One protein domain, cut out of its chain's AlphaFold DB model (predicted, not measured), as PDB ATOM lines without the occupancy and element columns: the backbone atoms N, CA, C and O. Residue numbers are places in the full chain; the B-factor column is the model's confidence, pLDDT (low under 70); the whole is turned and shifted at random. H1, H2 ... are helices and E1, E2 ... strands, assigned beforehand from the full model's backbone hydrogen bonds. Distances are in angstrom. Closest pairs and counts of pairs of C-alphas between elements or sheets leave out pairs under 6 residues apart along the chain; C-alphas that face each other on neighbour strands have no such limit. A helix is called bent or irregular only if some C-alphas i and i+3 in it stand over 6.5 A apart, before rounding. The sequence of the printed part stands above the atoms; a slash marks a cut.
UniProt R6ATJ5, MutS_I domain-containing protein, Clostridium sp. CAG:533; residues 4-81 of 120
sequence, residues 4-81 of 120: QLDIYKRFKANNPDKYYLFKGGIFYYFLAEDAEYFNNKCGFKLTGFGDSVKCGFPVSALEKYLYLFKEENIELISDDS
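This is residues 4 to 81 of the 120 residues of the protein "MutS_I domain-containing protein" of Clostridium sp. CAG:533 (UniProt R6ATJ5). A strongly twisted sheet of five strands makes the core, with H1 over one face, H2 over the opposite face, and H3 packed near the end of the sheet where E2 begins. The longest strand, E4, runs between the short edge strand E3 and E2. The printed part has 78 residues with three named helices and five named strands, in the order H1 E1 E2 H2 E3 E4 H3 E5, and its class is mixed, helices and strands. The sheet is mixed, in the order E3 E4 E2 E1 E5. The whole is compact and rounded, with a radius of gyration of the C-alphas of 11.5 A and spans of 28 by 27 by 24 A.

H1, residues 4 to 14, is on the sheet at a height of 9.1 A, over E1, residues 19 to 24, and E2, residues 27 to 31. It runs along the strands, at 21 degrees to E1 on the local plane, and the closest C-alphas of H1 and E1 are those of Tyr 8 and Tyr 20, 7.1 A apart. E1 and E2 form an antiparallel hairpin, with N 22 and O 29 2.8 A apart, within hydrogen-bond range. H2, residues 32 to 42, is on the opposite face from H1 at a height of 7.6 A over the sheet; the closest C-alphas of H2 and E4, residues 52 to 58, are those of Ala 35 and Cys 55, 5.1 A apart. E3, residues 47 to 49, forms an antiparallel hairpin with E4, with N 49 and O 52 2.8 A apart. E4 is also antiparallel to E2, with N 30 and O 55 2.8 A apart. H3, residues 59 to 68, is only just over E2, with 3 of its 10 C-alphas falling on that strand; the closest C-alphas are those of Phe 27 and Val 59, 5.1 A apart. E5, residues 74 to 77, is parallel to E1, with N 77 and O 21 2.8 A apart. E2, H2, E3 and E4, H3, E5 are split strand-helix-strand units, two strands running the same way with other strands between them, and both crossovers are right-handed. There are three layers, helices on both faces of the sheet: H2 and H3 on one, H1 on the other. Every O i to N i+4 pair is within hydrogen-bond range in H1 and H2, and 4 of 6 in H3.

H1 begins at C-alpha 4, (1.382, -29.315, 8.523), and is 15.4 A long. E1 measures 16.1 A, E2 12.8 A, H2 15.3 A and E4 20.1 A from first to last C-alpha. H3 measures 14.7 A and is irregular, with C-alphas 60 and 63 7.9 A apart. E3 and E5 are shorter; E5 ends at C-alpha 77, (-6.949, -26.532, 5.159).

The two C-alphas farthest apart are those of Asp 51 and Tyr 67, 30.6 A. The printed part has no cut, and the links between its elements are tight. The mean pLDDT of the printed part is 91.6, and residues 79 to 81 are under 70.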
ATOM      1  N   GLN A   4       1.987 -30.310   9.415       84.94
ATOM      2  CA  GLN A   4       1.382 -29.315   8.523       84.94
ATOM      3  C   GLN A   4       2.305 -28.879   7.374       84.94
ATOM      4  O   GLN A   4       1.820 -28.621   6.278       84.94
ATOM      5  N   LEU A   5       3.620 -28.829   7.594       89.31
ATOM      6  CA  LEU A   5       4.599 -28.519   6.554       89.31
ATOM      7  C   LEU A   5       4.717 -29.655   5.530       89.31
ATOM      8  O   LEU A   5       4.852 -29.386   4.339       89.31
ATOM      9  N   ASP A   6       4.610 -30.912   5.960       86.81
ATOM     10  CA  ASP A   6       4.608 -32.055   5.039       86.81
ATOM     11  C   ASP A   6       3.317 -32.099   4.214       86.81
ATOM     12  O   ASP A   6       3.361 -32.292   2.998       86.81
ATOM     13  N   ILE A   7       2.172 -31.826   4.850       87.31
ATOM     14  CA  ILE A   7       0.883 -31.645   4.163       87.31
ATOM     15  C   ILE A   7       0.985 -30.521   3.125       87.31
ATOM     16  O   ILE A   7       0.594 -30.708   1.975       87.31
ATOM     17  N   TYR A   8       1.558 -29.379   3.507       91.94
ATOM     18  CA  TYR A   8       1.787 -28.256   2.603       91.94
ATOM     19  C   TYR A   8       2.628 -28.655   1.385       91.94
ATOM     20  O   TYR A   8       2.204 -28.433   0.253       91.94
ATOM     21  N   LYS A   9       3.779 -29.308   1.602       89.50
ATOM     22  CA  LYS A   9       4.664 -29.769   0.521       89.50
ATOM     23  C   LYS A   9       3.939 -30.720  -0.439       89.50
ATOM     24  O   LYS A   9       4.057 -30.560  -1.651       89.50
ATOM     25  N   ARG A  10       3.154 -31.672   0.083       86.94
ATOM     26  CA  ARG A  10       2.347 -32.598  -0.736       86.94
ATOM     27  C   ARG A  10       1.298 -31.851  -1.564       86.94
ATOM     28  O   ARG A  10       1.147 -32.123  -2.751       86.94
ATOM     29  N   PHE A  11       0.596 -30.889  -0.968       86.94
ATOM     30  CA  PHE A  11      -0.409 -30.107  -1.684       86.94
ATOM     31  C   PHE A  11       0.192 -29.225  -2.778       86.94
ATOM     32  O   PHE A  11      -0.299 -29.246  -3.905       86.94
ATOM     33  N   LYS A  12       1.298 -28.536  -2.492       91.69
ATOM     34  CA  LYS A  12       2.014 -27.722  -3.479       91.69
ATOM     35  C   LYS A  12       2.618 -28.541  -4.615       91.69
ATOM     36  O   LYS A  12       2.644 -28.061  -5.740       91.69
ATOM     37  N   ALA A  13       3.044 -29.779  -4.355       86.50
ATOM     38  CA  ALA A  13       3.474 -30.690  -5.414       86.50
ATOM     39  C   ALA A  13       2.326 -31.059  -6.374       86.50
ATOM     40  O   ALA A  13       2.560 -31.226  -7.566       86.50
ATOM     41  N   ASN A  14       1.090 -31.150  -5.869       83.69
ATOM     42  CA  ASN A  14      -0.088 -31.474  -6.677       83.69
ATOM     43  C   ASN A  14      -0.664 -30.258  -7.413       83.69
ATOM     44  O   ASN A  14      -1.096 -30.386  -8.553       83.69
ATOM     45  N   ASN A  15      -0.716 -29.093  -6.762       91.19
ATOM     46  CA  ASN A  15      -1.192 -27.841  -7.353       91.19
ATOM     47  C   ASN A  15      -0.330 -26.659  -6.875       91.19
ATOM     48  O   ASN A  15      -0.654 -26.030  -5.864       91.19
ATOM     49  N   PRO A  16       0.755 -26.325  -7.597       91.94
ATOM     50  CA  PRO A  16       1.681 -25.275  -7.176       91.94
ATOM     51  C   PRO A  16       1.073 -23.865  -7.238       91.94
ATOM     52  O   PRO A  16       1.465 -23.006  -6.452       91.94
ATOM     53  N   ASP A  17       0.081 -23.636  -8.101       94.12
ATOM     54  CA  ASP A  17      -0.561 -22.323  -8.300       94.12
ATOM     55  C   ASP A  17      -1.603 -21.970  -7.224       94.12
ATOM     56  O   ASP A  17      -2.215 -20.901  -7.256       94.12
ATOM     57  N   LYS A  18      -1.865 -22.890  -6.294       95.50
ATOM     58  CA  LYS A  18      -2.853 -22.719  -5.232       95.50
ATOM     59  C   LYS A  18      -2.175 -22.288  -3.935       95.50
ATOM     60  O   LYS A  18      -1.077 -22.742  -3.617       95.50
ATOM     61  N   TYR A  19      -2.872 -21.448  -3.176       97.31
ATOM     62  CA  TYR A  19      -2.455 -21.017  -1.848       97.31
ATOM     63  C   TYR A  19      -3.200 -21.798  -0.767       97.31
ATOM     64  O   TYR A  19      -4.422 -21.947  -0.821       97.31
ATOM     65  N   TYR A  20      -2.479 -22.256   0.250       95.75
ATOM     66  CA  TYR A  20      -3.025 -23.137   1.280       95.75
ATOM     67  C   TYR A  20      -3.114 -22.429   2.628       95.75
ATOM     68  O   TYR A  20      -2.111 -22.166   3.294       95.75
ATOM     69  N   LEU A  21      -4.346 -22.128   3.040       95.31
ATOM     70  CA  LEU A  21      -4.638 -21.438   4.289       95.31
ATOM     71  C   LEU A  21      -4.976 -22.450   5.382       95.31
ATOM     72  O   LEU A  21      -6.095 -22.957   5.452       95.31
ATOM     73  N   PHE A  22      -4.024 -22.714   6.267       93.50
ATOM     74  CA  PHE A  22      -4.214 -23.620   7.392       93.50
ATOM     75  C   PHE A  22      -4.990 -22.944   8.511       93.50
ATOM     76  O   PHE A  22      -4.748 -21.779   8.827       93.50
ATOM     77  N   LYS A  23      -5.874 -23.688   9.171       91.12
ATOM     78  CA  LYS A  23      -6.437 -23.318  10.471       91.12
ATOM     79  C   LYS A  23      -5.691 -24.072  11.564       91.12
ATOM     80  O   LYS A  23      -5.597 -25.286  11.491       91.12
ATOM     81  N   GLY A  24      -5.214 -23.368  12.587       85.81
ATOM     82  CA  GLY A  24      -4.664 -23.983  13.797       85.81
ATOM     83  C   GLY A  24      -5.073 -23.198  15.032       85.81
ATOM     84  O   GLY A  24      -4.657 -22.053  15.229       85.81
ATOM     85  N   GLY A  25      -5.913 -23.809  15.867       86.19
ATOM     86  CA  GLY A  25      -6.490 -23.152  17.039       86.19
ATOM     87  C   GLY A  25      -7.232 -21.859  16.676       86.19
ATOM     88  O   GLY A  25      -8.185 -21.868  15.897       86.19
ATOM     89  N   ILE A  26      -6.791 -20.735  17.249       90.62
ATOM     90  CA  ILE A  26      -7.404 -19.404  17.076       90.62
ATOM     91  C   ILE A  26      -6.822 -18.595  15.904       90.62
ATOM     92  O   ILE A  26      -7.057 -17.386  15.810       90.62
ATOM     93  N   PHE A  27      -6.053 -19.227  15.013       93.75
ATOM     94  CA  PHE A  27      -5.341 -18.538  13.938       93.75
ATOM     95  C   PHE A  27      -5.472 -19.259  12.595       93.75
ATOM     96  O   PHE A  27      -5.473 -20.488  12.538       93.75
ATOM     97  N   TYR A  28      -5.528 -18.477  11.518       95.44
ATOM     98  CA  TYR A  28      -5.283 -18.953  10.161       95.44
ATOM     99  C   TYR A  28      -3.874 -18.560   9.730       95.44
ATOM    100  O   TYR A  28      -3.425 -17.459  10.056       95.44
ATOM    101  N   TYR A  29      -3.170 -19.438   9.023       96.31
ATOM    102  CA  TYR A  29      -1.799 -19.179   8.595       96.31
ATOM    103  C   TYR A  29      -1.437 -19.848   7.269       96.31
ATOM    104  O   TYR A  29      -1.910 -20.932   6.941       96.31
ATOM    105  N   PHE A  30      -0.551 -19.184   6.538       97.31
ATOM    106  CA  PHE A  30       0.162 -19.710   5.381       97.31
ATOM    107  C   PHE A  30       1.544 -20.211   5.814       97.31
ATOM    108  O   PHE A  30       2.068 -19.765   6.843       97.31
ATOM    109  N   LEU A  31       2.137 -21.108   5.027       96.62
ATOM    110  CA  LEU A  31       3.464 -21.690   5.261       96.62
ATOM    111  C   LEU A  31       4.400 -21.418   4.074       96.62
ATOM    112  O   LEU A  31       3.934 -21.237   2.954       96.62
ATOM    113  N   ALA A  32       5.710 -21.408   4.330       96.62
ATOM    114  CA  ALA A  32       6.772 -21.320   3.323       96.62
ATOM    115  C   ALA A  32       6.574 -20.171   2.305       96.62
ATOM    116  O   ALA A  32       6.345 -19.031   2.706       96.62
ATOM    117  N   GLU A  33       6.658 -20.454   1.005       97.75
ATOM    118  CA  GLU A  33       6.500 -19.484  -0.091       97.75
ATOM    119  C   GLU A  33       5.133 -18.778  -0.079       97.75
ATOM    120  O   GLU A  33       5.063 -17.578  -0.350       97.75
ATOM    121  N   ASP A  34       4.054 -19.457   0.333       98.00
ATOM    122  CA  ASP A  34       2.749 -18.808   0.500       98.00
ATOM    123  C   ASP A  34       2.825 -17.768   1.631       98.00
ATOM    124  O   ASP A  34       2.278 -16.668   1.529       98.00
ATOM    125  N   ALA A  35       3.542 -18.079   2.716       97.94
ATOM    126  CA  ALA A  35       3.728 -17.131   3.808       97.94
ATOM    127  C   ALA A  35       4.529 -15.898   3.377       97.94
ATOM    128  O   ALA A  35       4.198 -14.785   3.784       97.94
ATOM    129  N   GLU A  36       5.559 -16.070   2.555       98.12
ATOM    130  CA  GLU A  36       6.341 -14.957   2.005       98.12
ATOM    131  C   GLU A  36       5.499 -14.088   1.064       98.12
ATOM    132  O   GLU A  36       5.538 -12.857   1.143       98.12
ATOM    133  N   TYR A  37       4.663 -14.711   0.232       97.75
ATOM    134  CA  TYR A  37       3.731 -13.997  -0.635       97.75
ATOM    135  C   TYR A  37       2.766 -13.115   0.170       97.75
ATOM    136  O   TYR A  37       2.671 -11.908  -0.072       97.75
ATOM    137  N   PHE A  38       2.092 -13.676   1.178       97.38
ATOM    138  CA  PHE A  38       1.121 -12.923   1.983       97.38
ATOM    139  C   PHE A  38       1.768 -11.963   2.990       97.38
ATOM    140  O   PHE A  38       1.150 -10.966   3.378       97.38
ATOM    141  N   ASN A  39       3.029 -12.179   3.361       97.69
ATOM    142  CA  ASN A  39       3.828 -11.169   4.047       97.69
ATOM    143  C   ASN A  39       4.018  -9.927   3.175       97.69
ATOM    144  O   ASN A  39       3.714  -8.825   3.628       97.69
ATOM    145  N   ASN A  40       4.439 -10.106   1.923       96.50
ATOM    146  CA  ASN A  40       4.658  -8.998   0.998       96.50
ATOM    147  C   ASN A  40       3.344  -8.311   0.596       96.50
ATOM    148  O   ASN A  40       3.273  -7.084   0.553       96.50
ATOM    149  N   LYS A  41       2.280  -9.087   0.347       94.56
ATOM    150  CA  LYS A  41       0.975  -8.563  -0.083       94.56
ATOM    151  C   LYS A  41       0.223  -7.835   1.036       94.56
ATOM    152  O   LYS A  41      -0.460  -6.848   0.771       94.56
ATOM    153  N   CYS A  42       0.294  -8.332   2.274       93.31
ATOM    154  CA  CYS A  42      -0.580  -7.883   3.368       93.31
ATOM    155  C   CYS A  42       0.153  -7.345   4.597       93.31
ATOM    156  O   CYS A  42      -0.498  -6.906   5.545       93.31
ATOM    157  N   GLY A  43       1.485  -7.397   4.621       94.75
ATOM    158  CA  GLY A  43       2.279  -6.996   5.780       94.75
ATOM    159  C   GLY A  43       2.134  -7.937   6.979       94.75
ATOM    160  O   GLY A  43       2.404  -7.535   8.112       94.75
ATOM    161  N   PHE A  44       1.683  -9.181   6.777       97.25
ATOM    162  CA  PHE A  44       1.590 -10.154   7.866       97.25
ATOM    163  C   PHE A  44       2.967 -10.471   8.423       97.25
ATOM    164  O   PHE A  44       3.893 -10.743   7.672       97.25
ATOM    165  N   LYS A  45       3.112 -10.494   9.749       97.31
ATOM    166  CA  LYS A  45       4.394 -10.814  10.382       97.31
ATOM    167  C   LYS A  45       4.832 -12.242  10.026       97.31
ATOM    168  O   LYS A  45       4.155 -13.198  10.407       97.31
ATOM    169  N   LEU A  46       5.982 -12.371   9.361       97.69
ATOM    170  CA  LEU A  46       6.670 -13.650   9.195       97.69
ATOM    171  C   LEU A  46       7.258 -14.103  10.527       97.69
ATOM    172  O   LEU A  46       7.878 -13.332  11.262       97.69
ATOM    173  N   THR A  47       7.047 -15.370  10.842       96.75
ATOM    174  CA  THR A  47       7.562 -16.026  12.043       96.75
ATOM    175  C   THR A  47       8.091 -17.403  11.678       96.75
ATOM    176  O   THR A  47       7.608 -18.010  10.726       96.75
ATOM    177  N   GLY A  48       9.080 -17.902  12.419       95.50
ATOM    178  CA  GLY A  48       9.613 -19.245  12.194       95.50
ATOM    179  C   GLY A  48       8.575 -20.339  12.466       95.50
ATOM    180  O   GLY A  48       7.747 -20.223  13.377       95.50
ATOM    181  N   PHE A  49       8.633 -21.409  11.680       91.56
ATOM    182  CA  PHE A  49       7.821 -22.611  11.820       91.56
ATOM    183  C   PHE A  49       8.657 -23.843  11.450       91.56
ATOM    184  O   PHE A  49       8.741 -24.221  10.285       91.56
ATOM    185  N   GLY A  50       9.297 -24.456  12.449       87.44
ATOM    186  CA  GLY A  50      10.259 -25.534  12.209       87.44
ATOM    187  C   GLY A  50      11.467 -25.032  11.414       87.44
ATOM    188  O   GLY A  50      12.105 -24.063  11.816       87.44
ATOM    189  N   ASP A  51      11.744 -25.687  10.289       89.12
ATOM    190  CA  ASP A  51      12.733 -25.315   9.267       89.12
ATOM    191  C   ASP A  51      12.175 -24.354   8.196       89.12
ATOM    192  O   ASP A  51      12.863 -24.030   7.232       89.12
ATOM    193  N   SER A  52      10.935 -23.883   8.356       94.25
ATOM    194  CA  SER A  52      10.260 -22.969   7.432       94.25
ATOM    195  C   SER A  52       9.743 -21.708   8.140       94.25
ATOM    196  O   SER A  52      10.086 -21.412   9.288       94.25
ATOM    197  N   VAL A  53       8.908 -20.938   7.445       96.69
ATOM    198  CA  VAL A  53       8.266 -19.714   7.931       96.69
ATOM    199  C   VAL A  53       6.748 -19.812   7.823       96.69
ATOM    200  O   VAL A  53       6.203 -20.596   7.047       96.69
ATOM    201  N   LYS A  54       6.054 -18.995   8.615       96.94
ATOM    202  CA  LYS A  54       4.603 -18.829   8.569       96.94
ATOM    203  C   LYS A  54       4.194 -17.376   8.768       96.94
ATOM    204  O   LYS A  54       4.878 -16.619   9.462       96.94
ATOM    205  N   CYS A  55       3.034 -17.015   8.240       97.81
ATOM    206  CA  CYS A  55       2.373 -15.735   8.498       97.81
ATOM    207  C   CYS A  55       0.852 -15.940   8.515       97.81
ATOM    208  O   CYS A  55       0.372 -16.963   8.032       97.81
ATOM    209  N   GLY A  56       0.079 -15.009   9.075       96.44
ATOM    210  CA  GLY A  56      -1.370 -15.189   9.123       96.44
ATOM    211  C   GLY A  56      -2.127 -14.161   9.951       96.44
ATOM    212  O   GLY A  56      -1.609 -13.088  10.265       96.44
ATOM    213  N   PHE A  57      -3.352 -14.519  10.326       97.06
ATOM    214  CA  PHE A  57      -4.300 -13.644  11.011       97.06
ATOM    215  C   PHE A  57      -5.242 -14.419  11.956       97.06
ATOM    216  O   PHE A  57      -5.449 -15.623  11.791       97.06
ATOM    217  N   PRO A  58      -5.842 -13.750  12.960       96.38
ATOM    218  CA  PRO A  58      -6.774 -14.394  13.886       96.38
ATOM    219  C   PRO A  58      -8.060 -14.849  13.186       96.38
ATOM    220  O   PRO A  58      -8.532 -14.200  12.254       96.38
ATOM    221  N   VAL A  59      -8.678 -15.923  13.690       94.12
ATOM    222  CA  VAL A  59      -9.919 -16.502  13.125       94.12
ATOM    223  C   VAL A  59     -11.071 -15.503  13.002       94.12
ATOM    224  O   VAL A  59     -11.871 -15.608  12.078       94.12
ATOM    225  N   SER A  60     -11.126 -14.501  13.883       95.31
ATOM    226  CA  SER A  60     -12.133 -13.433  13.854       95.31
ATOM    227  C   SER A  60     -12.037 -12.528  12.623       95.31
ATOM    228  O   SER A  60     -12.992 -11.824  12.314       95.31
ATOM    229  N   ALA A  61     -10.906 -12.536  11.915       95.56
ATOM    230  CA  ALA A  61     -10.679 -11.729  10.721       95.56
ATOM    231  C   ALA A  61     -10.852 -12.519   9.411       95.56
ATOM    232  O   ALA A  61     -10.525 -11.990   8.349       95.56
ATOM    233  N   LEU A  62     -11.349 -13.762   9.463       92.31
ATOM    234  CA  LEU A  62     -11.443 -14.632   8.289       92.31
ATOM    235  C   LEU A  62     -12.211 -13.993   7.133       92.31
ATOM    236  O   LEU A  62     -11.661 -13.871   6.047       92.31
ATOM    237  N   GLU A  63     -13.447 -13.550   7.362       92.00
ATOM    238  CA  GLU A  63     -14.287 -12.981   6.299       92.00
ATOM    239  C   GLU A  63     -13.627 -11.769   5.633       92.00
ATOM    240  O   GLU A  63     -13.596 -11.666   4.407       92.00
ATOM    241  N   LYS A  64     -13.016 -10.891   6.440       95.19
ATOM    242  CA  LYS A  64     -12.259  -9.732   5.953       95.19
ATOM    243  C   LYS A  64     -11.154 -10.158   4.985       95.19
ATOM    244  O   LYS A  64     -10.982  -9.529   3.942       95.19
ATOM    245  N   TYR A  65     -10.383 -11.183   5.339       95.44
ATOM    246  CA  TYR A  65      -9.248 -11.610   4.530       95.44
ATOM    247  C   TYR A  65      -9.658 -12.469   3.334       95.44
ATOM    248  O   TYR A  65      -9.106 -12.265   2.263       95.44
ATOM    249  N   LEU A  66     -10.685 -13.315   3.442       90.44
ATOM    250  CA  LEU A  66     -11.249 -14.002   2.273       90.44
ATOM    251  C   LEU A  66     -11.790 -13.010   1.242       90.44
ATOM    252  O   LEU A  66     -11.589 -13.198   0.048       90.44
ATOM    253  N   TYR A  67     -12.406 -11.913   1.690       93.25
ATOM    254  CA  TYR A  67     -12.809 -10.837   0.789       93.25
ATOM    255  C   TYR A  67     -11.608 -10.160   0.111       93.25
ATOM    256  O   TYR A  67     -11.636  -9.914  -1.094       93.25
ATOM    257  N   LEU A  68     -10.538  -9.882   0.866       93.69
ATOM    258  CA  LEU A  68      -9.306  -9.299   0.323       93.69
ATOM    259  C   LEU A  68      -8.614 -10.236  -0.680       93.69
ATOM    260  O   LEU A  68      -7.971  -9.770  -1.616       93.69
ATOM    261  N   PHE A  69      -8.757 -11.546  -0.487       93.19
ATOM    262  CA  PHE A  69      -8.125 -12.588  -1.293       93.19
ATOM    263  C   PHE A  69      -9.066 -13.222  -2.313       93.19
ATOM    264  O   PHE A  69      -8.776 -14.293  -2.825       93.19
ATOM    265  N   LYS A  70     -10.191 -12.578  -2.631       92.19
ATOM    266  CA  LYS A  70     -11.213 -13.132  -3.534       92.19
ATOM    267  C   LYS A  70     -10.698 -13.488  -4.941       92.19
ATOM    268  O   LYS A  70     -11.356 -14.239  -5.647       92.19
ATOM    269  N   GLU A  71      -9.579 -12.897  -5.356       93.62
ATOM    270  CA  GLU A  71      -8.926 -13.144  -6.652       93.62
ATOM    271  C   GLU A  71      -7.825 -14.211  -6.559       93.62
ATOM    272  O   GLU A  71      -7.329 -14.672  -7.581       93.62
ATOM    273  N   GLU A  72      -7.457 -14.618  -5.343       94.06
ATOM    274  CA  GLU A  72      -6.463 -15.656  -5.096       94.06
ATOM    275  C   GLU A  72      -7.131 -17.030  -5.060       94.06
ATOM    276  O   GLU A  72      -8.196 -17.218  -4.465       94.06
ATOM    277  N   ASN A  73      -6.469 -18.027  -5.638       94.19
ATOM    278  CA  ASN A  73      -6.909 -19.414  -5.558       94.19
ATOM    279  C   ASN A  73      -6.538 -20.001  -4.186       94.19
ATOM    280  O   ASN A  73      -5.538 -20.706  -4.057       94.19
ATOM    281  N   ILE A  74      -7.304 -19.656  -3.147       93.50
ATOM    282  CA  ILE A  74      -7.073 -20.133  -1.776       93.50
ATOM    283  C   ILE A  74      -7.911 -21.375  -1.481       93.50
ATOM    284  O   ILE A  74      -9.131 -21.377  -1.634       93.50
ATOM    285  N   GLU A  75      -7.260 -22.400  -0.939       92.19
ATOM    286  CA  GLU A  75      -7.912 -23.547  -0.317       92.19
ATOM    287  C   GLU A  75      -7.719 -23.519   1.201       92.19
ATOM    288  O   GLU A  75      -6.600 -23.391   1.707       92.19
ATOM    289  N   LEU A  76      -8.826 -23.629   1.941       90.56
ATOM    290  CA  LEU A  76      -8.791 -23.706   3.396       90.56
ATOM    291  C   LEU A  76      -8.473 -25.136   3.822       90.56
ATOM    292  O   LEU A  76      -9.254 -26.058   3.590       90.56
ATOM    293  N   ILE A  77      -7.360 -25.287   4.528       87.00
ATOM    294  CA  ILE A  77      -6.949 -26.532   5.159       87.00
ATOM    295  C   ILE A  77      -7.384 -26.469   6.626       87.00
ATOM    296  O   ILE A  77      -6.746 -25.830   7.466       87.00
ATOM    297  N   SER A  78      -8.532 -27.068   6.940       70.38
ATOM    298  CA  SER A  78      -8.971 -27.223   8.328       70.38
ATOM    299  C   SER A  78      -8.148 -28.308   9.028       70.38
ATOM    300  O   SER A  78      -7.760 -29.279   8.392       70.38
ATOM    301  N   ASP A  79      -7.934 -28.191  10.345       60.16
ATOM    302  CA  ASP A  79      -7.316 -29.249  11.177       60.16
ATOM    303  C   ASP A  79      -8.020 -30.623  11.027       60.16
ATOM    304  O   ASP A  79      -7.423 -31.663  11.301       60.16
ATOM    305  N   ASP A  80      -9.254 -30.642  10.508       51.41
ATOM    306  CA  ASP A  80      -9.971 -31.854  10.101       51.41
ATOM    307  C   ASP A  80      -9.371 -32.536   8.860       51.41
ATOM    308  O   ASP A  80      -9.857 -33.581   8.462       51.41
ATOM    309  N   SER A  81      -8.325 -32.003   8.227       52.81
ATOM    310  CA  SER A  81      -7.555 -32.675   7.170       52.81
ATOM    311  C   SER A  81      -6.399 -33.516   7.728       52.81
ATOM    312  O   SER A  81      -5.372 -33.700   7.071       52.81
TER     313      SER A  81